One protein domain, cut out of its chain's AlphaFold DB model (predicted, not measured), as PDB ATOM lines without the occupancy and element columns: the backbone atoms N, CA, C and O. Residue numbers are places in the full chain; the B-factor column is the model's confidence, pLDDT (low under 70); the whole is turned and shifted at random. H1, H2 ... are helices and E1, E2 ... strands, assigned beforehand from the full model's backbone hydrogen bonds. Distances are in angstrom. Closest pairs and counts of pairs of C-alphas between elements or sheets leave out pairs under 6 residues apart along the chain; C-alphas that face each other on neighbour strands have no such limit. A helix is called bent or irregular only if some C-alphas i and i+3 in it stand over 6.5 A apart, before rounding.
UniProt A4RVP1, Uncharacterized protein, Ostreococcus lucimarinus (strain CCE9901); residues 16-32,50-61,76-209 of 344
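What this domain is: This is residues 16 to 32, 50 to 61 and 76 to 209 of the 344 residues of an uncharacterized protein of Ostreococcus lucimarinus (strain CCE9901) (UniProt A4RVP1). A narrow, nearly closed barrel of antiparallel strands, with the bent strand E1 in its wall between E10 and the short strands E5 and E6; E9 and E11 come near each other at the seam. H1, H2 and H3 gather at one end of the barrel, and the short strands E3 and E6 lie toward the other end. The printed part has 163 residues with three named helices and eleven named strands, in the order E1 to E9, H1, H2, E10, E11, H3, and is mostly strand. It is compact, with a radius of gyration of the C-alphas of 16.5 A, and elongated, spanning 50 by 28 by 27 A.

Where its parts are: E1, residues 18 to 29, begins at C-alpha (-23.235, 22.767, -31.757), is 30.6 A long and bends by 73 degrees at residue 21. E2 holds residues 52 to 58, E3 78 to 80, E4 89 to 98 over 27.7 A, E5 101 to 104 and E6 108 to 110. E7, residues 114 to 120, E8, 123 to 132 and 28.1 A long, and E9, 138 to 144, form a meander, each strand the antiparallel neighbour of the one before. H1 is residues 146 to 149, irregular with its end C-alphas 7.1 A apart, and H2 is 154 to 164, 15.1 A long. E10, 175 to 186, measures 34.2 A and E11, 189 to 200, 36.0 A; H3, 201 to 204, ends at C-alpha (-51.326, 33.968, -42.078).

How they stand to each other: The strands form one branched, twisted sheet with edge strands E3, E9 and E11. E5 and E6 lie on one side of E1, with N 23 to O 104 at 2.9 A and N 20 to O 108 at 2.8 A; E10 is on the other side, with N 24 to O 181 at 2.9 A. E2 has E4 on one side, N 54 to O 92 at 2.9 A, and E7 on the other, N 55 to O 117 at 2.9 A. E10 and E11 form a hairpin, with N 182 to O 193 at 2.8 A. The closest C-alphas of E9 and E11, Met 140 and Leu 193, are 5.9 A apart. H2 is on the sheet over E1 at a height of 8.9 A, slantwise to the strands at 41 degrees on the local plane; every O i to N i+4 pair in it is within hydrogen-bond range, while H1 and H3 are too short for such a pair. H1 only grazes the sheet, and only just touches H3, with 3 pairs of C-alphas within 8 A, the closest being Leu 148 and Lys 203 at 5.7 A.

The domain as a whole: The C-alphas farthest apart, of Asp 188 and Gln 209, are 52.3 A apart. Residues 33 to 49 and 62 to 75 are not printed, with C-alpha gaps of 23.8 A and 11.0 A. Of the links printed whole, none is long. Mean pLDDT of the printed part is 76.5; it is under 70 at 52 residues, among them 145 to 175 and 201 to 209.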
ATOM      1  N   ALA A  16     -16.023  21.601 -31.356       65.44
ATOM      2  CA  ALA A  16     -16.548  22.877 -31.831       65.44
ATOM      3  C   ALA A  16     -17.910  22.770 -32.549       65.44
ATOM      4  O   ALA A  16     -18.332  23.708 -33.231       65.44
ATOM      5  N   ALA A  17     -18.574  21.617 -32.441       83.75
ATOM      6  CA  ALA A  17     -19.893  21.368 -33.008       83.75
ATOM      7  C   ALA A  17     -21.001  21.794 -32.034       83.75
ATOM      8  O   ALA A  17     -20.957  21.456 -30.850       83.75
ATOM      9  N   LEU A  18     -22.047  22.448 -32.544       87.81
ATOM     10  CA  LEU A  18     -23.235  22.767 -31.757       87.81
ATOM     11  C   LEU A  18     -24.067  21.503 -31.546       87.81
ATOM     12  O   LEU A  18     -24.603  20.941 -32.499       87.81
ATOM     13  N   ARG A  19     -24.201  21.064 -30.294       90.38
ATOM     14  CA  ARG A  19     -25.054  19.939 -29.888       90.38
ATOM     15  C   ARG A  19     -26.321  20.466 -29.234       90.38
ATOM     16  O   ARG A  19     -26.255  21.037 -28.144       90.38
ATOM     17  N   THR A  20     -27.469  20.285 -29.876       90.12
ATOM     18  CA  THR A  20     -28.754  20.707 -29.314       90.12
ATOM     19  C   THR A  20     -29.150  19.807 -28.150       90.12
ATOM     20  O   THR A  20     -28.945  18.596 -28.169       90.12
ATOM     21  N   ARG A  21     -29.737  20.419 -27.124       80.56
ATOM     22  CA  ARG A  21     -30.403  19.732 -26.008       80.56
ATOM     23  C   ARG A  21     -31.909  19.922 -26.050       80.56
ATOM     24  O   ARG A  21     -32.650  19.033 -25.658       80.56
ATOM     25  N   ALA A  22     -32.340  21.098 -26.490       88.31
ATOM     26  CA  ALA A  22     -33.740  21.422 -26.658       88.31
ATOM     27  C   ALA A  22     -33.895  22.416 -27.802       88.31
ATOM     28  O   ALA A  22     -33.068  23.310 -27.995       88.31
ATOM     29  N   MET A  23     -34.987  22.283 -28.534       93.31
ATOM     30  CA  MET A  23     -35.428  23.264 -29.510       93.31
ATOM     31  C   MET A  23     -36.881  23.595 -29.223       93.31
ATOM     32  O   MET A  23     -37.668  22.707 -28.890       93.31
ATOM     33  N   TYR A  24     -37.260  24.858 -29.367       92.75
ATOM     34  CA  TYR A  24     -38.632  25.281 -29.133       92.75
ATOM     35  C   TYR A  24     -39.114  26.264 -30.186       92.75
ATOM     36  O   TYR A  24     -38.347  27.034 -30.760       92.75
ATOM     37  N   VAL A  25     -40.424  26.251 -30.394       89.62
ATOM     38  CA  VAL A  25     -41.135  27.175 -31.269       89.62
ATOM     39  C   VAL A  25     -42.268  27.773 -30.461       89.62
ATOM     40  O   VAL A  25     -43.017  27.046 -29.804       89.62
ATOM     41  N   LYS A  26     -42.406  29.095 -30.495       88.31
ATOM     42  CA  LYS A  26     -43.476  29.802 -29.800       88.31
ATOM     43  C   LYS A  26     -44.133  30.824 -30.709       88.31
ATOM     44  O   LYS A  26     -43.460  31.596 -31.375       88.31
ATOM     45  N   VAL A  27     -45.454  30.866 -30.673       81.75
ATOM     46  CA  VAL A  27     -46.282  31.816 -31.407       81.75
ATOM     47  C   VAL A  27     -47.000  32.716 -30.404       81.75
ATOM     48  O   VAL A  27     -47.609  32.233 -29.449       81.75
ATOM     49  N   LYS A  28     -46.896  34.035 -30.586       79.31
ATOM     50  CA  LYS A  28     -47.539  35.073 -29.760       79.31
ATOM     51  C   LYS A  28     -48.259  36.086 -30.655       79.31
ATOM     52  O   LYS A  28     -47.954  36.185 -31.838       79.31
ATOM     53  N   PHE A  29     -49.159  36.890 -30.091       70.31
ATOM     54  CA  PHE A  29     -49.750  38.041 -30.789       70.31
ATOM     55  C   PHE A  29     -49.263  39.349 -30.191       70.31
ATOM     56  O   PHE A  29     -49.127  39.458 -28.974       70.31
ATOM     57  N   ALA A  30     -49.016  40.330 -31.057       56.34
ATOM     58  CA  ALA A  30     -48.450  41.619 -30.670       56.34
ATOM     59  C   ALA A  30     -49.431  42.526 -29.893       56.34
ATOM     60  O   ALA A  30     -48.983  43.400 -29.160       56.34
ATOM     61  N   ASP A  31     -50.748  42.311 -30.018       47.03
ATOM     62  CA  ASP A  31     -51.776  43.272 -29.565       47.03
ATOM     63  C   ASP A  31     -52.595  42.817 -28.340       47.03
ATOM     64  O   ASP A  31     -53.620  43.411 -27.995       47.03
ATOM     65  N   ALA A  32     -52.144  41.778 -27.630       44.09
ATOM     66  CA  ALA A  32     -52.625  41.527 -26.276       44.09
ATOM     67  C   ALA A  32     -52.046  42.623 -25.369       44.09
ATOM     68  O   ALA A  32     -50.954  42.495 -24.821       44.09
ATOM     69  N   GLY A  50     -51.602  20.623 -35.674       61.88
ATOM     70  CA  GLY A  50     -50.528  20.225 -36.575       61.88
ATOM     71  C   GLY A  50     -49.162  20.175 -35.890       61.88
ATOM     72  O   GLY A  50     -48.862  20.950 -34.970       61.88
ATOM     73  N   ALA A  51     -48.332  19.232 -36.323       74.62
ATOM     74  CA  ALA A  51     -46.970  19.144 -35.833       74.62
ATOM     75  C   ALA A  51     -46.130  20.237 -36.502       74.62
ATOM     76  O   ALA A  51     -46.152  20.389 -37.726       74.62
ATOM     77  N   VAL A  52     -45.396  21.007 -35.697       85.94
ATOM     78  CA  VAL A  52     -44.369  21.900 -36.240       85.94
ATOM     79  C   VAL A  52     -43.170  21.048 -36.622       85.94
ATOM     80  O   VAL A  52     -42.742  20.187 -35.855       85.94
ATOM     81  N   ILE A  53     -42.636  21.295 -37.807       89.12
ATOM     82  CA  ILE A  53     -41.491  20.601 -38.371       89.12
ATOM     83  C   ILE A  53     -40.399  21.635 -38.634       89.12
ATOM     84  O   ILE A  53     -40.650  22.651 -39.286       89.12
ATOM     85  N   ALA A  54     -39.185  21.365 -38.155       91.25
ATOM     86  CA  ALA A  54     -37.988  22.055 -38.619       91.25
ATOM     87  C   ALA A  54     -37.201  21.135 -39.551       91.25
ATOM     88  O   ALA A  54     -36.842  20.019 -39.174       91.25
ATOM     89  N   ARG A  55     -36.919  21.610 -40.762       91.25
ATOM     90  CA  ARG A  55     -36.017  20.939 -41.700       91.25
ATOM     91  C   ARG A  55     -34.693  21.660 -41.705       91.25
ATOM     92  O   ARG A  55     -34.651  22.825 -42.078       91.25
ATOM     93  N   PHE A  56     -33.635  20.975 -41.311       90.75
ATOM     94  CA  PHE A  56     -32.276  21.487 -41.345       90.75
ATOM     95  C   PHE A  56     -31.556  20.948 -42.567       90.75
ATOM     96  O   PHE A  56     -31.683  19.766 -42.878       90.75
ATOM     97  N   ARG A  57     -30.772  21.792 -43.233       88.25
ATOM     98  CA  ARG A  57     -29.909  21.401 -44.345       88.25
ATOM     99  C   ARG A  57     -28.499  21.908 -44.123       88.25
ATOM    100  O   ARG A  57     -28.303  22.988 -43.574       88.25
ATOM    101  N   ASP A  58     -27.526  21.138 -44.581       83.00
ATOM    102  CA  ASP A  58     -26.139  21.580 -44.621       83.00
ATOM    103  C   ASP A  58     -26.006  22.809 -45.540       83.00
ATOM    104  O   ASP A  58     -26.361  22.754 -46.722       83.00
ATOM    105  N   ALA A  59     -25.481  23.923 -45.023       71.81
ATOM    106  CA  ALA A  59     -25.190  25.093 -45.854       71.81
ATOM    107  C   ALA A  59     -23.906  24.895 -46.700       71.81
ATOM    108  O   ALA A  59     -23.620  25.684 -47.611       71.81
ATOM    109  N   GLY A  60     -23.159  23.813 -46.436       58.94
ATOM    110  CA  GLY A  60     -21.845  23.444 -46.970       58.94
ATOM    111  C   GLY A  60     -21.736  23.096 -48.460       58.94
ATOM    112  O   GLY A  60     -20.703  22.590 -48.881       58.94
ATOM    113  N   SER A  61     -22.729  23.400 -49.303       47.31
ATOM    114  CA  SER A  61     -22.611  23.238 -50.769       47.31
ATOM    115  C   SER A  61     -22.378  24.554 -51.532       47.31
ATOM    116  O   SER A  61     -22.265  24.532 -52.760       47.31
ATOM    117  N   SER A  76     -21.412  14.377 -43.566       60.94
ATOM    118  CA  SER A  76     -22.602  15.196 -43.324       60.94
ATOM    119  C   SER A  76     -22.385  16.110 -42.117       60.94
ATOM    120  O   SER A  76     -22.105  15.606 -41.023       60.94
ATOM    121  N   SER A  77     -22.555  17.425 -42.287       75.62
ATOM    122  CA  SER A  77     -22.386  18.383 -41.185       75.62
ATOM    123  C   SER A  77     -23.457  18.235 -40.096       75.62
ATOM    124  O   SER A  77     -23.285  18.754 -38.995       75.62
ATOM    125  N   ILE A  78     -24.528  17.478 -40.373       85.00
ATOM    126  CA  ILE A  78     -25.657  17.252 -39.471       85.00
ATOM    127  C   ILE A  78     -25.692  15.795 -38.993       85.00
ATOM    128  O   ILE A  78     -25.635  14.851 -39.788       85.00
ATOM    129  N   ARG A  79     -25.842  15.608 -37.677       85.75
ATOM    130  CA  ARG A  79     -26.190  14.317 -37.063       85.75
ATOM    131  C   ARG A  79     -27.447  14.447 -36.215       85.75
ATOM    132  O   ARG A  79     -27.606  15.455 -35.540       85.75
ATOM    133  N   VAL A  80     -28.290  13.422 -36.208       84.75
ATOM    134  CA  VAL A  80     -29.503  13.357 -35.381       84.75
ATOM    135  C   VAL A  80     -29.429  12.114 -34.507       84.75
ATOM    136  O   VAL A  80     -29.221  11.015 -35.018       84.75
ATOM    137  N   ASN A  81     -29.558  12.284 -33.192       83.88
ATOM    138  CA  ASN A  81     -29.497  11.218 -32.189       83.88
ATOM    139  C   ASN A  81     -28.266  10.304 -32.370       83.88
ATOM    140  O   ASN A  81     -28.349   9.079 -32.304       83.88
ATOM    141  N   GLY A  82     -27.113  10.912 -32.673       76.38
ATOM    142  CA  GLY A  82     -25.842  10.221 -32.911       76.38
ATOM    143  C   GLY A  82     -25.649   9.644 -34.321       76.38
ATOM    144  O   GLY A  82     -24.517   9.326 -34.686       76.38
ATOM    145  N   ALA A  83     -26.696   9.566 -35.149       76.38
ATOM    146  CA  ALA A  83     -26.611   9.061 -36.518       76.38
ATOM    147  C   ALA A  83     -26.281  10.180 -37.520       76.38
ATOM    148  O   ALA A  83     -26.885  11.252 -37.501       76.38
ATOM    149  N   ALA A  84     -25.325   9.931 -38.418       73.50
ATOM    150  CA  ALA A  84     -25.003  10.843 -39.514       73.50
ATOM    151  C   ALA A  84     -26.119  10.857 -40.566       73.50
ATOM    152  O   ALA A  84     -26.583   9.802 -41.003       73.50
ATOM    153  N   VAL A  85     -26.541  12.050 -40.985       79.19
ATOM    154  CA  VAL A  85     -27.633  12.217 -41.944       79.19
ATOM    155  C   VAL A  85     -27.069  12.218 -43.362       79.19
ATOM    156  O   VAL A  85     -26.540  13.217 -43.838       79.19
ATOM    157  N   ALA A  86     -27.191  11.083 -44.055       65.69
ATOM    158  CA  ALA A  86     -26.573  10.868 -45.367       65.69
ATOM    159  C   ALA A  86     -27.039  11.848 -46.464       65.69
ATOM    160  O   ALA A  86     -26.284  12.120 -47.393       65.69
ATOM    161  N   SER A  87     -28.265  12.373 -46.363       68.38
ATOM    162  CA  SER A  87     -28.830  13.362 -47.292       68.38
ATOM    163  C   SER A  87     -28.342  14.790 -47.040       68.38
ATOM    164  O   SER A  87     -28.595  15.661 -47.868       68.38
ATOM    165  N   GLY A  88     -27.700  15.056 -45.895       73.19
ATOM    166  CA  GLY A  88     -27.443  16.419 -45.425       73.19
ATOM    167  C   GLY A  88     -28.715  17.195 -45.058       73.19
ATOM    168  O   GLY A  88     -28.624  18.393 -44.815       73.19
ATOM    169  N   GLU A  89     -29.880  16.534 -45.012       83.50
ATOM    170  CA  GLU A  89     -31.171  17.116 -44.637       83.50
ATOM    171  C   GLU A  89     -31.804  16.324 -43.491       83.50
ATOM    172  O   GLU A  89     -32.094  15.135 -43.638       83.50
ATOM    173  N   ALA A  90     -32.026  16.991 -42.361       86.94
ATOM    174  CA  ALA A  90     -32.628  16.425 -41.163       86.94
ATOM    175  C   ALA A  90     -34.004  17.044 -40.912       86.94
ATOM    176  O   ALA A  90     -34.142  18.263 -40.900       86.94
ATOM    177  N   GLU A  91     -35.008  16.211 -40.658       90.12
ATOM    178  CA  GLU A  91     -36.349  16.660 -40.287       90.12
ATOM    179  C   GLU A  91     -36.592  16.388 -38.799       90.12
ATOM    180  O   GLU A  91     -36.463  15.255 -38.342       90.12
ATOM    181  N   ILE A  92     -36.938  17.435 -38.048       90.31
ATOM    182  CA  ILE A  92     -37.215  17.381 -36.612       90.31
ATOM    183  C   ILE A  92     -38.664  17.775 -36.378       90.31
ATOM    184  O   ILE A  92     -39.096  18.862 -36.766       90.31
ATOM    185  N   THR A  93     -39.412  16.899 -35.715       90.00
ATOM    186  CA  THR A  93     -40.817  17.138 -35.377       90.00
ATOM    187  C   THR A  93     -40.933  17.622 -33.938       90.00
ATOM    188  O   THR A  93     -40.384  17.022 -33.018       90.00
ATOM    189  N   PHE A  94     -41.677  18.701 -33.724       88.50
ATOM    190  CA  PHE A  94     -41.866  19.292 -32.409       88.50
ATOM    191  C   PHE A  94     -43.186  18.832 -31.803       88.50
ATOM    192  O   PHE A  94     -44.254  18.905 -32.418       88.50
ATOM    193  N   ARG A  95     -43.121  18.417 -30.540       84.38
ATOM    194  CA  ARG A  95     -44.287  18.058 -29.736       84.38
ATOM    195  C   ARG A  95     -44.964  19.322 -29.223       84.38
ATOM    196  O   ARG A  95     -44.306  20.203 -28.673       84.38
ATOM    197  N   ARG A  96     -46.288  19.402 -29.363       81.25
ATOM    198  CA  ARG A  96     -47.089  20.494 -28.794       81.25
ATOM    199  C   ARG A  96     -47.133  20.359 -27.271       81.25
ATOM    200  O   ARG A  96     -47.569  19.329 -26.764       81.25
ATOM    201  N   GLU A  97     -46.693  21.390 -26.556       80.31
ATOM    202  CA  GLU A  97     -46.771  21.456 -25.085       80.31
ATOM    203  C   GLU A  97     -48.050  22.172 -24.641       80.31
ATOM    204  O   GLU A  97     -48.749  21.745 -23.723       80.31
ATOM    205  N   ARG A  98     -48.374  23.272 -25.328       75.06
ATOM    206  CA  ARG A  98     -49.582  24.081 -25.129       75.06
ATOM    207  C   ARG A  98     -49.927  24.823 -26.415       75.06
ATOM    208  O   ARG A  98     -49.191  24.751 -27.397       75.06
ATOM    209  N   GLU A  99     -51.051  25.529 -26.423       71.00
ATOM    210  CA  GLU A  99     -51.447  26.316 -27.591       71.00
ATOM    211  C   GLU A  99     -50.375  27.353 -27.943       71.00
ATOM    212  O   GLU A  99     -49.903  28.089 -27.074       71.00
ATOM    213  N   GLY A 100     -49.935  27.357 -29.205       74.94
ATOM    214  CA  GLY A 100     -48.866  28.241 -29.660       74.94
ATOM    215  C   GLY A 100     -47.468  27.925 -29.114       74.94
ATOM    216  O   GLY A 100     -46.595  28.781 -29.233       74.94
ATOM    217  N   ALA A 101     -47.213  26.760 -28.504       83.38
ATOM    218  CA  ALA A 101     -45.865  26.384 -28.075       83.38
ATOM    219  C   ALA A 101     -45.545  24.902 -28.314       83.38
ATOM    220  O   ALA A 101     -46.259  24.002 -27.856       83.38
ATOM    221  N   TRP A 102     -44.410  24.667 -28.969       87.50
ATOM    222  CA  TRP A 102     -43.896  23.344 -29.294       87.50
ATOM    223  C   TRP A 102     -42.448  23.193 -28.842       87.50
ATOM    224  O   TRP A 102     -41.689  24.164 -28.834       87.50
ATOM    225  N   MET A 103     -42.061  21.967 -28.501       88.31
ATOM    226  CA  MET A 103     -40.713  21.624 -28.063       88.31
ATOM    227  C   MET A 103     -40.272  20.283 -28.659       88.31
ATOM    228  O   MET A 103     -41.053  19.333 -28.723       88.31
ATOM    229  N   SER A 104     -39.011  20.200 -29.072       87.50
ATOM    230  CA  SER A 104     -38.309  18.944 -29.341       87.50
ATOM    231  C   SER A 104     -37.110  18.821 -28.401       87.50
ATOM    232  O   SER A 104     -36.457  19.814 -28.074       87.50
ATOM    233  N   MET A 105     -36.851  17.589 -27.966       85.75
ATOM    234  CA  MET A 105     -35.671  17.201 -27.187       85.75
ATOM    235  C   MET A 105     -34.715  16.328 -28.012       85.75
ATOM    236  O   MET A 105     -33.831  15.691 -27.445       85.75
ATOM    237  N   ASP A 106     -34.913  16.256 -29.332       84.94
ATOM    238  CA  ASP A 106     -34.012  15.517 -30.210       84.94
ATOM    239  C   ASP A 106     -32.605  16.128 -30.157       84.94
ATOM    240  O   ASP A 106     -32.428  17.355 -30.202       84.94
ATOM    241  N   GLU A 107     -31.592  15.265 -30.072       85.81
ATOM    242  CA  GLU A 107     -30.201  15.694 -30.159       85.81
ATOM    243  C   GLU A 107     -29.852  15.879 -31.634       85.81
ATOM    244  O   GLU A 107     -29.790  14.921 -32.404       85.81
ATOM    245  N   VAL A 108     -29.575  17.113 -32.029       89.50
ATOM    246  CA  VAL A 108     -29.063  17.466 -33.348       89.50
ATOM    247  C   VAL A 108     -27.678  18.056 -33.166       89.50
ATOM    248  O   VAL A 108     -27.457  18.933 -32.333       89.50
ATOM    249  N   ARG A 109     -26.713  17.555 -33.926       89.56
ATOM    250  CA  ARG A 109     -25.343  18.056 -33.921       89.56
ATOM    251  C   ARG A 109     -25.040  18.724 -35.245       89.56
ATOM    252  O   ARG A 109     -25.100  18.058 -36.275       89.56
ATOM    253  N   PHE A 110     -24.646  19.990 -35.181       88.81
ATOM    254  CA  PHE A 110     -24.183  20.784 -36.312       88.81
ATOM    255  C   PHE A 110     -22.671  20.967 -36.213       88.81
ATOM    256  O   PHE A 110     -22.169  21.601 -35.287       88.81
ATOM    257  N   VAL A 111     -21.934  20.377 -37.149       85.06
ATOM    258  CA  VAL A 111     -20.473  20.519 -37.257       85.06
ATOM    259  C   VAL A 111     -20.108  21.840 -37.941       85.06
ATOM    260  O   VAL A 111     -19.095  22.449 -37.612       85.06
ATOM    261  N   GLY A 112     -20.962  22.314 -38.849       82.88
ATOM    262  CA  GLY A 112     -20.786  23.571 -39.564       82.88
ATOM    263  C   GLY A 112     -22.103  24.315 -39.741       82.88
ATOM    264  O   GLY A 112     -23.096  24.031 -39.067       82.88
ATOM    265  N   ASP A 113     -22.084  25.271 -40.660       86.94
ATOM    266  CA  ASP A 113     -23.232  26.111 -40.970       86.94
ATOM    267  C   ASP A 113     -24.443  25.291 -41.426       86.94
ATOM    268  O   ASP A 113     -24.324  24.319 -42.178       86.94
ATOM    269  N   PHE A 114     -25.628  25.731 -41.020       88.19
ATOM    270  CA  PHE A 114     -26.877  25.076 -41.377       88.19
ATOM    271  C   PHE A 114     -27.916  26.087 -41.842       88.19
ATOM    272  O   PHE A 114     -28.037  27.187 -41.305       88.19
ATOM    273  N   ASP A 115     -28.708  25.685 -42.824       90.25
ATOM    274  CA  ASP A 115     -29.951  26.348 -43.184       90.25
ATOM    275  C   ASP A 115     -31.107  25.621 -42.482       90.25
ATOM    276  O   ASP A 115     -31.036  24.412 -42.250       90.25
ATOM    277  N   PHE A 116     -32.183  26.327 -42.148       91.06
ATOM    278  CA  PHE A 116     -33.392  25.700 -41.624       91.06
ATOM    279  C   PHE A 116     -34.671  26.286 -42.213       91.06
ATOM    280  O   PHE A 116     -34.740  27.460 -42.577       91.06
ATOM    281  N   GLU A 117     -35.704  25.456 -42.262       90.50
ATOM    282  CA  GLU A 117     -37.072  25.815 -42.622       90.50
ATOM    283  C   GLU A 117     -37.998  25.408 -41.483       90.50
ATOM    284  O   GLU A 117     -37.941  24.273 -41.015       90.50
ATOM    285  N   LEU A 118     -38.863  26.323 -41.054       88.75
ATOM    286  CA  LEU A 118     -39.869  26.080 -40.035       88.75
ATOM    287  C   LEU A 118     -41.246  26.031 -40.688       88.75
ATOM    288  O   LEU A 118     -41.700  27.024 -41.268       88.75
ATOM    289  N   ALA A 119     -41.913  24.888 -40.571       82.81
ATOM    290  CA  ALA A 119     -43.220  24.660 -41.156       82.81
ATOM    291  C   ALA A 119     -44.221  24.114 -40.137       82.81
ATOM    292  O   ALA A 119     -43.870  23.327 -39.265       82.81
ATOM    293  N   LEU A 120     -45.483  24.503 -40.285       77.81
ATOM    294  CA  LEU A 120     -46.618  23.858 -39.638       77.81
ATOM    295  C   LEU A 120     -47.488  23.229 -40.730       77.81
ATOM    296  O   LEU A 120     -47.976  23.928 -41.620       77.81
ATOM    297  N   ASP A 121     -47.696  21.915 -40.666       69.62
ATOM    298  CA  ASP A 121     -48.414  21.136 -41.685       69.62
ATOM    299  C   ASP A 121     -47.837  21.318 -43.107       69.62
ATOM    300  O   ASP A 121     -46.862  20.674 -43.487       69.62
ATOM    301  N   ARG A 122     -48.449  22.185 -43.926       63.69
ATOM    302  CA  ARG A 122     -48.019  22.509 -45.303       63.69
ATOM    303  C   ARG A 122     -47.550  23.955 -45.456       63.69
ATOM    304  O   ARG A 122     -47.246  24.387 -46.565       63.69
ATOM    305  N   GLU A 123     -47.546  24.716 -44.371       71.88
ATOM    306  CA  GLU A 123     -47.261  26.139 -44.371       71.88
ATOM    307  C   GLU A 123     -45.854  26.402 -43.844       71.88
ATOM    308  O   GLU A 123     -45.527  26.029 -42.724       71.88
ATOM    309  N   MET A 124     -45.036  27.093 -44.636       77.62
ATOM    310  CA  MET A 124     -43.718  27.553 -44.206       77.62
ATOM    311  C   MET A 124     -43.840  28.916 -43.521       77.62
ATOM    312  O   MET A 124     -44.174  29.910 -44.168       77.62
ATOM    313  N   TRP A 125     -43.542  28.960 -42.226       78.81
ATOM    314  CA  TRP A 125     -43.583  30.180 -41.417       78.81
ATOM    315  C   TRP A 125     -42.294  30.978 -41.516       78.81
ATOM    316  O   TRP A 125     -42.326  32.196 -41.699       78.81
ATOM    317  N   ALA A 126     -41.160  30.292 -41.417       84.88
ATOM    318  CA  ALA A 126     -39.858  30.926 -41.356       84.88
ATOM    319  C   ALA A 126     -38.805  30.104 -42.088       84.88
ATOM    320  O   ALA A 126     -38.925  28.888 -42.236       84.88
ATOM    321  N   MET A 127     -37.749  30.784 -42.499       87.19
ATOM    322  CA  MET A 127     -36.497  30.178 -42.921       87.19
ATOM    323  C   MET A 127     -35.355  30.893 -42.212       87.19
ATOM    324  O   MET A 127     -35.508  32.029 -41.768       87.19
ATOM    325  N   GLY A 128     -34.204  30.259 -42.096       87.88
ATOM    326  CA  GLY A 128     -33.076  30.898 -41.449       87.88
ATOM    327  C   GLY A 128     -31.779  30.156 -41.652       87.88
ATOM    328  O   GLY A 128     -31.735  29.110 -42.293       87.88
ATOM    329  N   THR A 129     -30.716  30.741 -41.118       89.06
ATOM    330  CA  THR A 129     -29.364  30.205 -41.223       89.06
ATOM    331  C   THR A 129     -28.662  30.324 -39.880       89.06
ATOM    332  O   THR A 129     -28.646  31.413 -39.295       89.06
ATOM    333  N   GLY A 130     -28.076  29.230 -39.410       89.62
ATOM    334  CA  GLY A 130     -27.107  29.210 -38.325       89.62
ATOM    335  C   GLY A 130     -25.692  29.247 -38.888       89.62
ATOM    336  O   GLY A 130     -25.360  28.452 -39.769       89.62
ATOM    337  N   ARG A 131     -24.873  30.180 -38.402       88.88
ATOM    338  CA  ARG A 131     -23.473  30.337 -38.803       88.88
ATOM    339  C   ARG A 131     -22.558  30.154 -37.606       88.88
ATOM    340  O   ARG A 131     -22.829  30.712 -36.538       88.88
ATOM    341  N   LYS A 132     -21.476  29.413 -37.812       86.38
ATOM    342  CA  LYS A 132     -20.351  29.367 -36.884       86.38
ATOM    343  C   LYS A 132     -19.378  30.481 -37.255       86.38
ATOM    344  O   LYS A 132     -18.869  30.532 -38.372       86.38
ATOM    345  N   ASN A 133     -19.168  31.401 -36.329       84.81
ATOM    346  CA  ASN A 133     -18.275  32.534 -36.503       84.81
ATOM    347  C   ASN A 133     -16.808  32.089 -36.354       84.81
ATOM    348  O   ASN A 133     -16.515  31.034 -35.786       84.81
ATOM    349  N   GLU A 134     -15.874  32.907 -36.845       81.88
ATOM    350  CA  GLU A 134     -14.427  32.634 -36.751       81.88
ATOM    351  C   GLU A 134     -13.927  32.555 -35.300       81.88
ATOM    352  O   GLU A 134     -12.954  31.864 -35.015       81.88
ATOM    353  N   ASP A 135     -14.622  33.223 -34.378       81.62
ATOM    354  CA  ASP A 135     -14.360  33.197 -32.936       81.62
ATOM    355  C   ASP A 135     -14.908  31.936 -32.233       81.62
ATOM    356  O   ASP A 135     -14.768  31.800 -31.021       81.62
ATOM    357  N   GLY A 136     -15.531  31.013 -32.974       76.81
ATOM    358  CA  GLY A 136     -16.138  29.790 -32.442       76.81
ATOM    359  C   GLY A 136     -17.557  29.972 -31.894       76.81
ATOM    360  O   GLY A 136     -18.208  28.978 -31.558       76.81
ATOM    361  N   THR A 137     -18.072  31.204 -31.848       85.31
ATOM    362  CA  THR A 137     -19.448  31.480 -31.421       85.31
ATOM    363  C   THR A 137     -20.456  31.126 -32.512       85.31
ATOM    364  O   THR A 137     -20.133  31.019 -33.697       85.31
ATOM    365  N   TRP A 138     -21.716  30.951 -32.117       88.31
ATOM    366  CA  TRP A 138     -22.803  30.651 -33.043       88.31
ATOM    367  C   TRP A 138     -23.760  31.831 -33.152       88.31
ATOM    368  O   TRP A 138     -24.173  32.411 -32.147       88.31
ATOM    369  N   SER A 139     -24.163  32.146 -34.379       89.56
ATOM    370  CA  SER A 139     -25.195  33.137 -34.667       89.56
ATOM    371  C   SER A 139     -26.329  32.517 -35.479       89.56
ATOM    372  O   SER A 139     -26.123  31.575 -36.244       89.56
ATOM    373  N   MET A 140     -27.550  33.024 -35.297       91.44
ATOM    374  CA  MET A 140     -28.730  32.546 -36.019       91.44
ATOM    375  C   MET A 140     -29.564  33.712 -36.523       91.44
ATOM    376  O   MET A 140     -30.013  34.560 -35.748       91.44
ATOM    377  N   VAL A 141     -29.837  33.703 -37.823       89.69
ATOM    378  CA  VAL A 141     -30.728  34.665 -38.474       89.69
ATOM    379  C   VAL A 141     -31.971  33.941 -38.965       89.69
ATOM    380  O   VAL A 141     -31.868  32.861 -39.538       89.69
ATOM    381  N   MET A 142     -33.137  34.542 -38.748       87.38
ATOM    382  CA  MET A 142     -34.426  34.035 -39.202       87.38
ATOM    383  C   MET A 142     -35.149  35.110 -40.009       87.38
ATOM    384  O   MET A 142     -35.142  36.286 -39.651       87.38
ATOM    385  N   THR A 143     -35.779  34.700 -41.101       84.38
ATOM    386  CA  THR A 143     -36.583  35.544 -41.980       84.38
ATOM    387  C   THR A 143     -37.943  34.891 -42.255       84.38
ATOM    388  O   THR A 143     -38.088  33.668 -42.158       84.38
ATOM    389  N   PRO A 144     -38.975  35.686 -42.587       81.12
ATOM    390  CA  PRO A 144     -40.280  35.149 -42.965       81.12
ATOM    391  C   PRO A 144     -40.208  34.231 -44.191       81.12
ATOM    392  O   PRO A 144     -39.529  34.542 -45.170       81.12
ATOM    393  N   GLY A 145     -40.941  33.114 -44.159       68.12
ATOM    394  CA  GLY A 145     -40.984  32.153 -45.262       68.12
ATOM    395  C   GLY A 145     -41.614  32.733 -46.537       68.12
ATOM    396  O   GLY A 145     -42.609  33.455 -46.498       68.12
ATOM    397  N   ALA A 146     -41.085  32.375 -47.711       55.38
ATOM    398  CA  ALA A 146     -41.584  32.882 -48.998       55.38
ATOM    399  C   ALA A 146     -43.057  32.497 -49.297       55.38
ATOM    400  O   ALA A 146     -43.745  33.179 -50.063       55.38
ATOM    401  N   SER A 147     -43.565  31.426 -48.672       53.38
ATOM    402  CA  SER A 147     -44.928  30.906 -48.878       53.38
ATOM    403  C   SER A 147     -46.036  31.722 -48.194       53.38
ATOM    404  O   SER A 147     -47.216  31.475 -48.456       53.38
ATOM    405  N   LEU A 148     -45.693  32.738 -47.395       51.12
ATOM    406  CA  LEU A 148     -46.651  33.603 -46.689       51.12
ATOM    407  C   LEU A 148     -47.570  34.416 -47.618       51.12
ATOM    408  O   LEU A 148     -48.423  35.166 -47.165       51.12
ATOM    409  N   THR A 149     -47.409  34.334 -48.937       46.69
ATOM    410  CA  THR A 149     -48.290  35.044 -49.871       46.69
ATOM    411  C   THR A 149     -49.628  34.334 -50.113       46.69
ATOM    412  O   THR A 149     -50.500  34.939 -50.741       46.69
ATOM    413  N   ARG A 150     -49.823  33.078 -49.658       44.31
ATOM    414  CA  ARG A 150     -51.013  32.267 -50.019       44.31
ATOM    415  C   ARG A 150     -51.541  31.277 -48.965       44.31
ATOM    416  O   ARG A 150     -52.409  30.477 -49.314       44.31
ATOM    417  N   THR A 151     -51.061  31.277 -47.727       48.16
ATOM    418  CA  THR A 151     -51.407  30.231 -46.745       48.16
ATOM    419  C   THR A 151     -52.418  30.702 -45.693       48.16
ATOM    420  O   THR A 151     -52.480  31.874 -45.346       48.16
ATOM    421  N   VAL A 152     -53.286  29.785 -45.249       53.94
ATOM    422  CA  VAL A 152     -54.238  29.984 -44.142       53.94
ATOM    423  C   VAL A 152     -53.813  29.051 -43.007       53.94
ATOM    424  O   VAL A 152     -53.937  27.834 -43.131       53.94
ATOM    425  N   SER A 153     -53.324  29.614 -41.912       62.75
ATOM    426  CA  SER A 153     -52.832  28.946 -40.722       62.75
ATOM    427  C   SER A 153     -53.950  28.780 -39.708       62.75
ATOM    428  O   SER A 153     -54.341  29.716 -39.003       62.75
ATOM    429  N   ARG A 154     -54.455  27.552 -39.600       63.31
ATOM    430  CA  ARG A 154     -55.473  27.201 -38.600       63.31
ATOM    431  C   ARG A 154     -54.959  27.336 -37.172       63.31
ATOM    432  O   ARG A 154     -55.750  27.538 -36.261       63.31
ATOM    433  N   GLU A 155     -53.655  27.205 -36.954       65.94
ATOM    434  CA  GLU A 155     -53.086  27.342 -35.615       65.94
ATOM    435  C   GLU A 155     -52.987  28.803 -35.197       65.94
ATOM    436  O   GLU A 155     -53.406  29.134 -34.093       65.94
ATOM    437  N   ALA A 156     -52.542  29.700 -36.082       64.19
ATOM    438  CA  ALA A 156     -52.608  31.130 -35.794       64.19
ATOM    439  C   ALA A 156     -54.053  31.573 -35.506       64.19
ATOM    440  O   ALA A 156     -54.286  32.373 -34.606       64.19
ATOM    441  N   GLU A 157     -55.040  30.999 -36.201       63.91
ATOM    442  CA  GLU A 157     -56.458  31.214 -35.899       63.91
ATOM    443  C   GLU A 157     -56.830  30.723 -34.487       63.91
ATOM    444  O   GLU A 157     -57.426  31.475 -33.715       63.91
ATOM    445  N   ARG A 158     -56.447  29.494 -34.109       65.75
ATOM    446  CA  ARG A 158     -56.731  28.923 -32.778       65.75
ATOM    447  C   ARG A 158     -56.107  29.733 -31.649       65.75
ATOM    448  O   ARG A 158     -56.819  30.093 -30.716       65.75
ATOM    449  N   VAL A 159     -54.810  30.039 -31.734       62.41
ATOM    450  CA  VAL A 159     -54.122  30.824 -30.698       62.41
ATOM    451  C   VAL A 159     -54.776  32.207 -30.603       62.41
ATOM    452  O   VAL A 159     -54.919  32.748 -29.509       62.41
ATOM    453  N   PHE A 160     -55.225  32.777 -31.729       62.94
ATOM    454  CA  PHE A 160     -55.927  34.056 -31.725       62.94
ATOM    455  C   PHE A 160     -57.265  33.954 -30.980       62.94
ATOM    456  O   PHE A 160     -57.553  34.771 -30.107       62.94
ATOM    457  N   TYR A 161     -58.080  32.942 -31.285       61.16
ATOM    458  CA  TYR A 161     -59.336  32.702 -30.569       61.16
ATOM    459  C   TYR A 161     -59.116  32.460 -29.074       61.16
ATOM    460  O   TYR A 161     -59.903  32.948 -28.265       61.16
ATOM    461  N   ALA A 162     -58.052  31.749 -28.704       60.50
ATOM    462  CA  ALA A 162     -57.699  31.505 -27.312       60.50
ATOM    463  C   ALA A 162     -57.304  32.793 -26.573       60.50
ATOM    464  O   ALA A 162     -57.724  32.994 -25.438       60.50
ATOM    465  N   ALA A 163     -56.542  33.681 -27.221       60.28
ATOM    466  CA  ALA A 163     -56.042  34.908 -26.608       60.28
ATOM    467  C   ALA A 163     -57.063  36.063 -26.600       60.28
ATOM    468  O   ALA A 163     -57.151  36.804 -25.625       60.28
ATOM    469  N   ALA A 164     -57.823  36.242 -27.682       60.47
ATOM    470  CA  ALA A 164     -58.690  37.408 -27.890       60.47
ATOM    471  C   ALA A 164     -60.195  37.087 -27.847       60.47
ATOM    472  O   ALA A 164     -61.023  37.994 -27.927       60.47
ATOM    473  N   GLY A 165     -60.579  35.809 -27.771       58.66
ATOM    474  CA  GLY A 165     -61.974  35.359 -27.713       58.66
ATOM    475  C   GLY A 165     -62.760  35.454 -29.030       58.66
ATOM    476  O   GLY A 165     -63.726  34.713 -29.208       58.66
ATOM    477  N   ALA A 166     -62.369  36.318 -29.976       59.12
ATOM    478  CA  ALA A 166     -63.011  36.451 -31.289       59.12
ATOM    479  C   ALA A 166     -62.102  37.130 -32.321       59.12
ATOM    480  O   ALA A 166     -61.581  38.202 -32.026       59.12
ATOM    481  N   LEU A 167     -61.980  36.550 -33.529       62.78
ATOM    482  CA  LEU A 167     -61.157  37.011 -34.669       62.78
ATOM    483  C   LEU A 167     -61.187  38.546 -34.877       62.78
ATOM    484  O   LEU A 167     -62.270  39.139 -34.785       62.78
ATOM    485  N   PRO A 168     -60.056  39.222 -35.192       57.88
ATOM    486  CA  PRO A 168     -60.061  40.671 -35.259       57.88
ATOM    487  C   PRO A 168     -60.868  41.125 -36.475       57.88
ATOM    488  O   PRO A 168     -60.757  40.573 -37.570       57.88
ATOM    489  N   LYS A 169     -61.661  42.188 -36.293       55.38
ATOM    490  CA  LYS A 169     -62.506  42.764 -37.357       55.38
ATOM    491  C   LYS A 169     -61.695  43.241 -38.570       55.38
ATOM    492  O   LYS A 169     -62.238  43.336 -39.666       55.38
ATOM    493  N   SER A 170     -60.406  43.538 -38.376       55.31
ATOM    494  CA  SER A 170     -59.450  43.871 -39.431       55.31
ATOM    495  C   SER A 170     -58.115  43.154 -39.174       55.31
ATOM    496  O   SER A 170     -57.350  43.601 -38.322       55.31
ATOM    497  N   PRO A 171     -57.786  42.078 -39.911       58.25
ATOM    498  CA  PRO A 171     -56.500  41.384 -39.781       58.25
ATOM    499  C   PRO A 171     -55.307  42.187 -40.332       58.25
ATOM    500  O   PRO A 171     -54.171  41.747 -40.203       58.25
ATOM    501  N   LYS A 172     -55.544  43.366 -40.930       55.25
ATOM    502  CA  LYS A 172     -54.508  44.227 -41.529       55.25
ATOM    503  C   LYS A 172     -53.574  44.895 -40.514       55.25
ATOM    504  O   LYS A 172     -52.531  45.396 -40.907       55.25
ATOM    505  N   THR A 173     -53.972  44.963 -39.245       55.69
ATOM    506  CA  THR A 173     -53.204  45.628 -38.174       55.69
ATOM    507  C   THR A 173     -52.685  44.655 -37.122       55.69
ATOM    508  O   THR A 173     -51.970  45.071 -36.222       55.69
ATOM    509  N   ALA A 174     -53.071  43.379 -37.199       60.69
ATOM    510  CA  ALA A 174     -52.667  42.369 -36.233       60.69
ATOM    511  C   ALA A 174     -51.430  41.620 -36.741       60.69
ATOM    512  O   ALA A 174     -51.396  41.169 -37.889       60.69
ATOM    513  N   GLU A 175     -50.438  41.456 -35.872       69.50
ATOM    514  CA  GLU A 175     -49.204  40.726 -36.157       69.50
ATOM    515  C   GLU A 175     -49.082  39.498 -35.250       69.50
ATOM    516  O   GLU A 175     -49.421  39.515 -34.059       69.50
ATOM    517  N   CYS A 176     -48.616  38.411 -35.852       75.00
ATOM    518  CA  CYS A 176     -48.330  37.139 -35.218       75.00
ATOM    519  C   CYS A 176     -46.811  36.993 -35.107       75.00
ATOM    520  O   CYS A 176     -46.116  36.931 -36.116       75.00
ATOM    521  N   ARG A 177     -46.290  36.943 -33.884       82.94
ATOM    522  CA  ARG A 177     -44.864  36.796 -33.614       82.94
ATOM    523  C   ARG A 177     -44.500  35.326 -33.493       82.94
ATOM    524  O   ARG A 177     -44.990  34.653 -32.586       82.94
ATOM    525  N   VAL A 178     -43.608  34.854 -34.355       85.75
ATOM    526  CA  VAL A 178     -43.027  33.509 -34.287       85.75
ATOM    527  C   VAL A 178     -41.618  33.613 -33.723       85.75
ATOM    528  O   VAL A 178     -40.776  34.333 -34.251       85.75
ATOM    529  N   GLU A 179     -41.366  32.892 -32.640       90.31
ATOM    530  CA  GLU A 179     -40.077  32.763 -31.973       90.31
ATOM    531  C   GLU A 179     -39.568  31.336 -32.161       90.31
ATOM    532  O   GLU A 179     -40.286  30.378 -31.869       90.31
ATOM    533  N   PHE A 180     -38.329  31.202 -32.623       93.56
ATOM    534  CA  PHE A 180     -37.642  29.922 -32.727       93.56
ATOM    535  C   PHE A 180     -36.360  29.968 -31.906       93.56
ATOM    536  O   PHE A 180     -35.575  30.914 -32.024       93.56
ATOM    537  N   GLY A 181     -36.176  28.954 -31.063       92.50
ATOM    538  CA  GLY A 181     -35.037  28.843 -30.170       92.50
ATOM    539  C   GLY A 181     -34.347  27.490 -30.272       92.50
ATOM    540  O   GLY A 181     -35.000  26.447 -30.233       92.50
ATOM    541  N   ILE A 182     -33.019  27.515 -30.338       92.88
ATOM    542  CA  ILE A 182     -32.140  26.351 -30.246       92.88
ATOM    543  C   ILE A 182     -31.264  26.533 -29.010       92.88
ATOM    544  O   ILE A 182     -30.530  27.515 -28.892       92.88
ATOM    545  N   VAL A 183     -31.340  25.580 -28.086       90.94
ATOM    546  CA  VAL A 183     -30.533  25.549 -26.867       90.94
ATOM    547  C   VAL A 183     -29.630  24.329 -26.920       90.94
ATOM    548  O   VAL A 183     -30.090  23.203 -27.123       90.94
ATOM    549  N   GLY A 184     -28.338  24.545 -26.721       89.12
ATOM    550  CA  GLY A 184     -27.337  23.505 -26.862       89.12
ATOM    551  C   GLY A 184     -26.029  23.819 -26.159       89.12
ATOM    552  O   GLY A 184     -25.951  24.698 -25.301       89.12
ATOM    553  N   MET A 185     -25.008  23.057 -26.532       88.69
ATOM    554  CA  MET A 185     -23.637  23.197 -26.054       88.69
ATOM    555  C   MET A 185     -22.677  23.245 -27.247       88.69
ATOM    556  O   MET A 185     -22.897  22.532 -28.228       88.69
ATOM    557  N   SER A 186     -21.614  24.036 -27.145       88.31
ATOM    558  CA  SER A 186     -20.465  24.059 -28.065       88.31
ATOM    559  C   SER A 186     -19.209  24.290 -27.228       88.31
ATOM    560  O   SER A 186     -19.229  25.208 -26.420       88.31
ATOM    561  N   GLN A 187     -18.153  23.482 -27.378       82.94
ATOM    562  CA  GLN A 187     -16.904  23.598 -26.593       82.94
ATOM    563  C   GLN A 187     -17.137  23.754 -25.074       82.94
ATOM    564  O   GLN A 187     -16.510  24.578 -24.421       82.94
ATOM    565  N   ASP A 188     -18.103  23.010 -24.524       79.31
ATOM    566  CA  ASP A 188     -18.564  23.090 -23.124       79.31
ATOM    567  C   ASP A 188     -19.245  24.399 -22.681       79.31
ATOM    568  O   ASP A 188     -19.735  24.496 -21.551       79.31
ATOM    569  N   GLU A 189     -19.422  25.360 -23.583       84.06
ATOM    570  CA  GLU A 189     -20.229  26.551 -23.349       84.06
ATOM    571  C   GLU A 189     -21.691  26.337 -23.749       84.06
ATOM    572  O   GLU A 189     -22.018  25.647 -24.720       84.06
ATOM    573  N   ARG A 190     -22.607  26.955 -22.995       86.88
ATOM    574  CA  ARG A 190     -24.034  26.958 -23.335       86.88
ATOM    575  C   ARG A 190     -24.285  27.924 -24.483       86.88
ATOM    576  O   ARG A 190     -24.037  29.118 -24.354       86.88
ATOM    577  N   VAL A 191     -24.887  27.417 -25.553       88.69
ATOM    578  CA  VAL A 191     -25.289  28.215 -26.711       88.69
ATOM    579  C   VAL A 191     -26.809  28.322 -26.742       88.69
ATOM    580  O   VAL A 191     -27.514  27.311 -26.733       88.69
ATOM    581  N   CYS A 192     -27.313  29.556 -26.801       91.81
ATOM    582  CA  CYS A 192     -28.736  29.863 -26.914       91.81
ATOM    583  C   CYS A 192     -28.964  30.746 -28.141       91.81
ATOM    584  O   CYS A 192     -28.694  31.945 -28.111       91.81
ATOM    585  N   LEU A 193     -29.483  30.158 -29.212       91.00
ATOM    586  CA  LEU A 193     -29.830  30.867 -30.436       91.00
ATOM    587  C   LEU A 193     -31.328  31.116 -30.427       91.00
ATOM    588  O   LEU A 193     -32.099  30.166 -30.510       91.00
ATOM    589  N   VAL A 194     -31.752  32.372 -30.319       91.75
ATOM    590  CA  VAL A 194     -33.173  32.740 -30.339       91.75
ATOM    591  C   VAL A 194     -33.382  33.832 -31.367       91.75
ATOM    592  O   VAL A 194     -32.683  34.843 -31.359       91.75
ATOM    593  N   ASN A 195     -34.358  33.638 -32.246       89.81
ATOM    594  CA  ASN A 195     -34.746  34.646 -33.220       89.81
ATOM    595  C   ASN A 195     -36.274  34.772 -33.276       89.81
ATOM    596  O   ASN A 195     -37.003  33.827 -32.962       89.81
ATOM    597  N   GLN A 196     -36.756  35.955 -33.643       90.38
ATOM    598  CA  GLN A 196     -38.170  36.303 -33.688       90.38
ATOM    599  C   GLN A 196     -38.489  36.987 -35.013       90.38
ATOM    600  O   GLN A 196     -37.749  37.858 -35.462       90.38
ATOM    601  N   ILE A 197     -39.620  36.623 -35.607       84.44
ATOM    602  CA  ILE A 197     -40.178  37.315 -36.769       84.44
ATOM    603  C   ILE A 197     -41.628  37.688 -36.500       84.44
ATOM    604  O   ILE A 197     -42.362  36.935 -35.858       84.44
ATOM    605  N   ASP A 198     -42.040  38.823 -37.047       82.75
ATOM    606  CA  ASP A 198     -43.432  39.252 -37.052       82.75
ATOM    607  C   ASP A 198     -44.050  38.924 -38.419       82.75
ATOM    608  O   ASP A 198     -43.552  39.306 -39.482       82.75
ATOM    609  N   LEU A 199     -45.128  38.143 -38.387       76.50
ATOM    610  CA  LEU A 199     -45.896  37.709 -39.542       76.50
ATOM    611  C   LEU A 199     -47.234  38.456 -39.558       76.50
ATOM    612  O   LEU A 199     -47.996  38.366 -38.592       76.50
ATOM    613  N   PRO A 200     -47.577  39.175 -40.639       72.94
ATOM    614  CA  PRO A 200     -48.847  39.885 -40.700       72.94
ATOM    615  C   PRO A 200     -50.008  38.886 -40.739       72.94
ATOM    616  O   PRO A 200     -50.041  37.982 -41.578       72.94
ATOM    617  N   LEU A 201     -50.991  39.059 -39.852       68.06
ATOM    618  CA  LEU A 201     -52.077  38.095 -39.663       68.06
ATOM    619  C   LEU A 201     -52.939  37.929 -40.924       68.06
ATOM    620  O   LEU A 201     -53.464  36.851 -41.170       68.06
ATOM    621  N   GLU A 202     -53.043  38.957 -41.771       61.25
ATOM    622  CA  GLU A 202     -53.715  38.869 -43.077       61.25
ATOM    623  C   GLU A 202     -53.083  37.851 -44.042       61.25
ATOM    624  O   GLU A 202     -53.783  37.262 -44.866       61.25
ATOM    625  N   LYS A 203     -51.767  37.647 -43.940       63.22
ATOM    626  CA  LYS A 203     -51.019  36.672 -44.739       63.22
ATOM    627  C   LYS A 203     -51.121  35.277 -44.158       63.22
ATOM    628  O   LYS A 203     -51.070  34.317 -44.908       63.22
ATOM    629  N   VAL A 204     -51.271  35.208 -42.839       63.03
ATOM    630  CA  VAL A 204     -51.326  33.968 -42.078       63.03
ATOM    631  C   VAL A 204     -52.743  33.404 -42.051       63.03
ATOM    632  O   VAL A 204     -52.897  32.215 -42.198       63.03
ATOM    633  N   LEU A 205     -53.808  34.193 -41.916       60.19
ATOM    634  CA  LEU A 205     -55.200  33.697 -41.933       60.19
ATOM    635  C   LEU A 205     -55.808  33.630 -43.343       60.19
ATOM    636  O   LEU A 205     -56.962  33.230 -43.506       60.19
ATOM    637  N   GLY A 206     -55.044  34.051 -44.354       53.00
ATOM    638  CA  GLY A 206     -55.519  34.371 -45.695       53.00
ATOM    639  C   GLY A 206     -56.619  35.439 -45.714       53.00
ATOM    640  O   GLY A 206     -57.239  35.799 -44.710       53.00
ATOM    641  N   ARG A 207     -56.933  35.958 -46.909       48.12
ATOM    642  CA  ARG A 207     -58.228  36.622 -47.090       48.12
ATOM    643  C   ARG A 207     -59.275  35.571 -46.769       48.12
ATOM    644  O   ARG A 207     -59.317  34.566 -47.475       48.12
ATOM    645  N   ALA A 208     -60.111  35.813 -45.762       42.16
ATOM    646  CA  ALA A 208     -61.367  35.101 -45.609       42.16
ATOM    647  C   ALA A 208     -62.057  35.146 -46.975       42.16
ATOM    648  O   ALA A 208     -62.617  36.173 -47.373       42.16
ATOM    649  N   GLN A 209     -61.929  34.069 -47.750       39.22
ATOM    650  CA  GLN A 209     -62.727  33.863 -48.935       39.22
ATOM    651  C   GLN A 209     -64.133  33.973 -48.377       39.22
ATOM    652  O   GLN A 209     -64.478  33.191 -47.487       39.22
TER     653      GLN A 209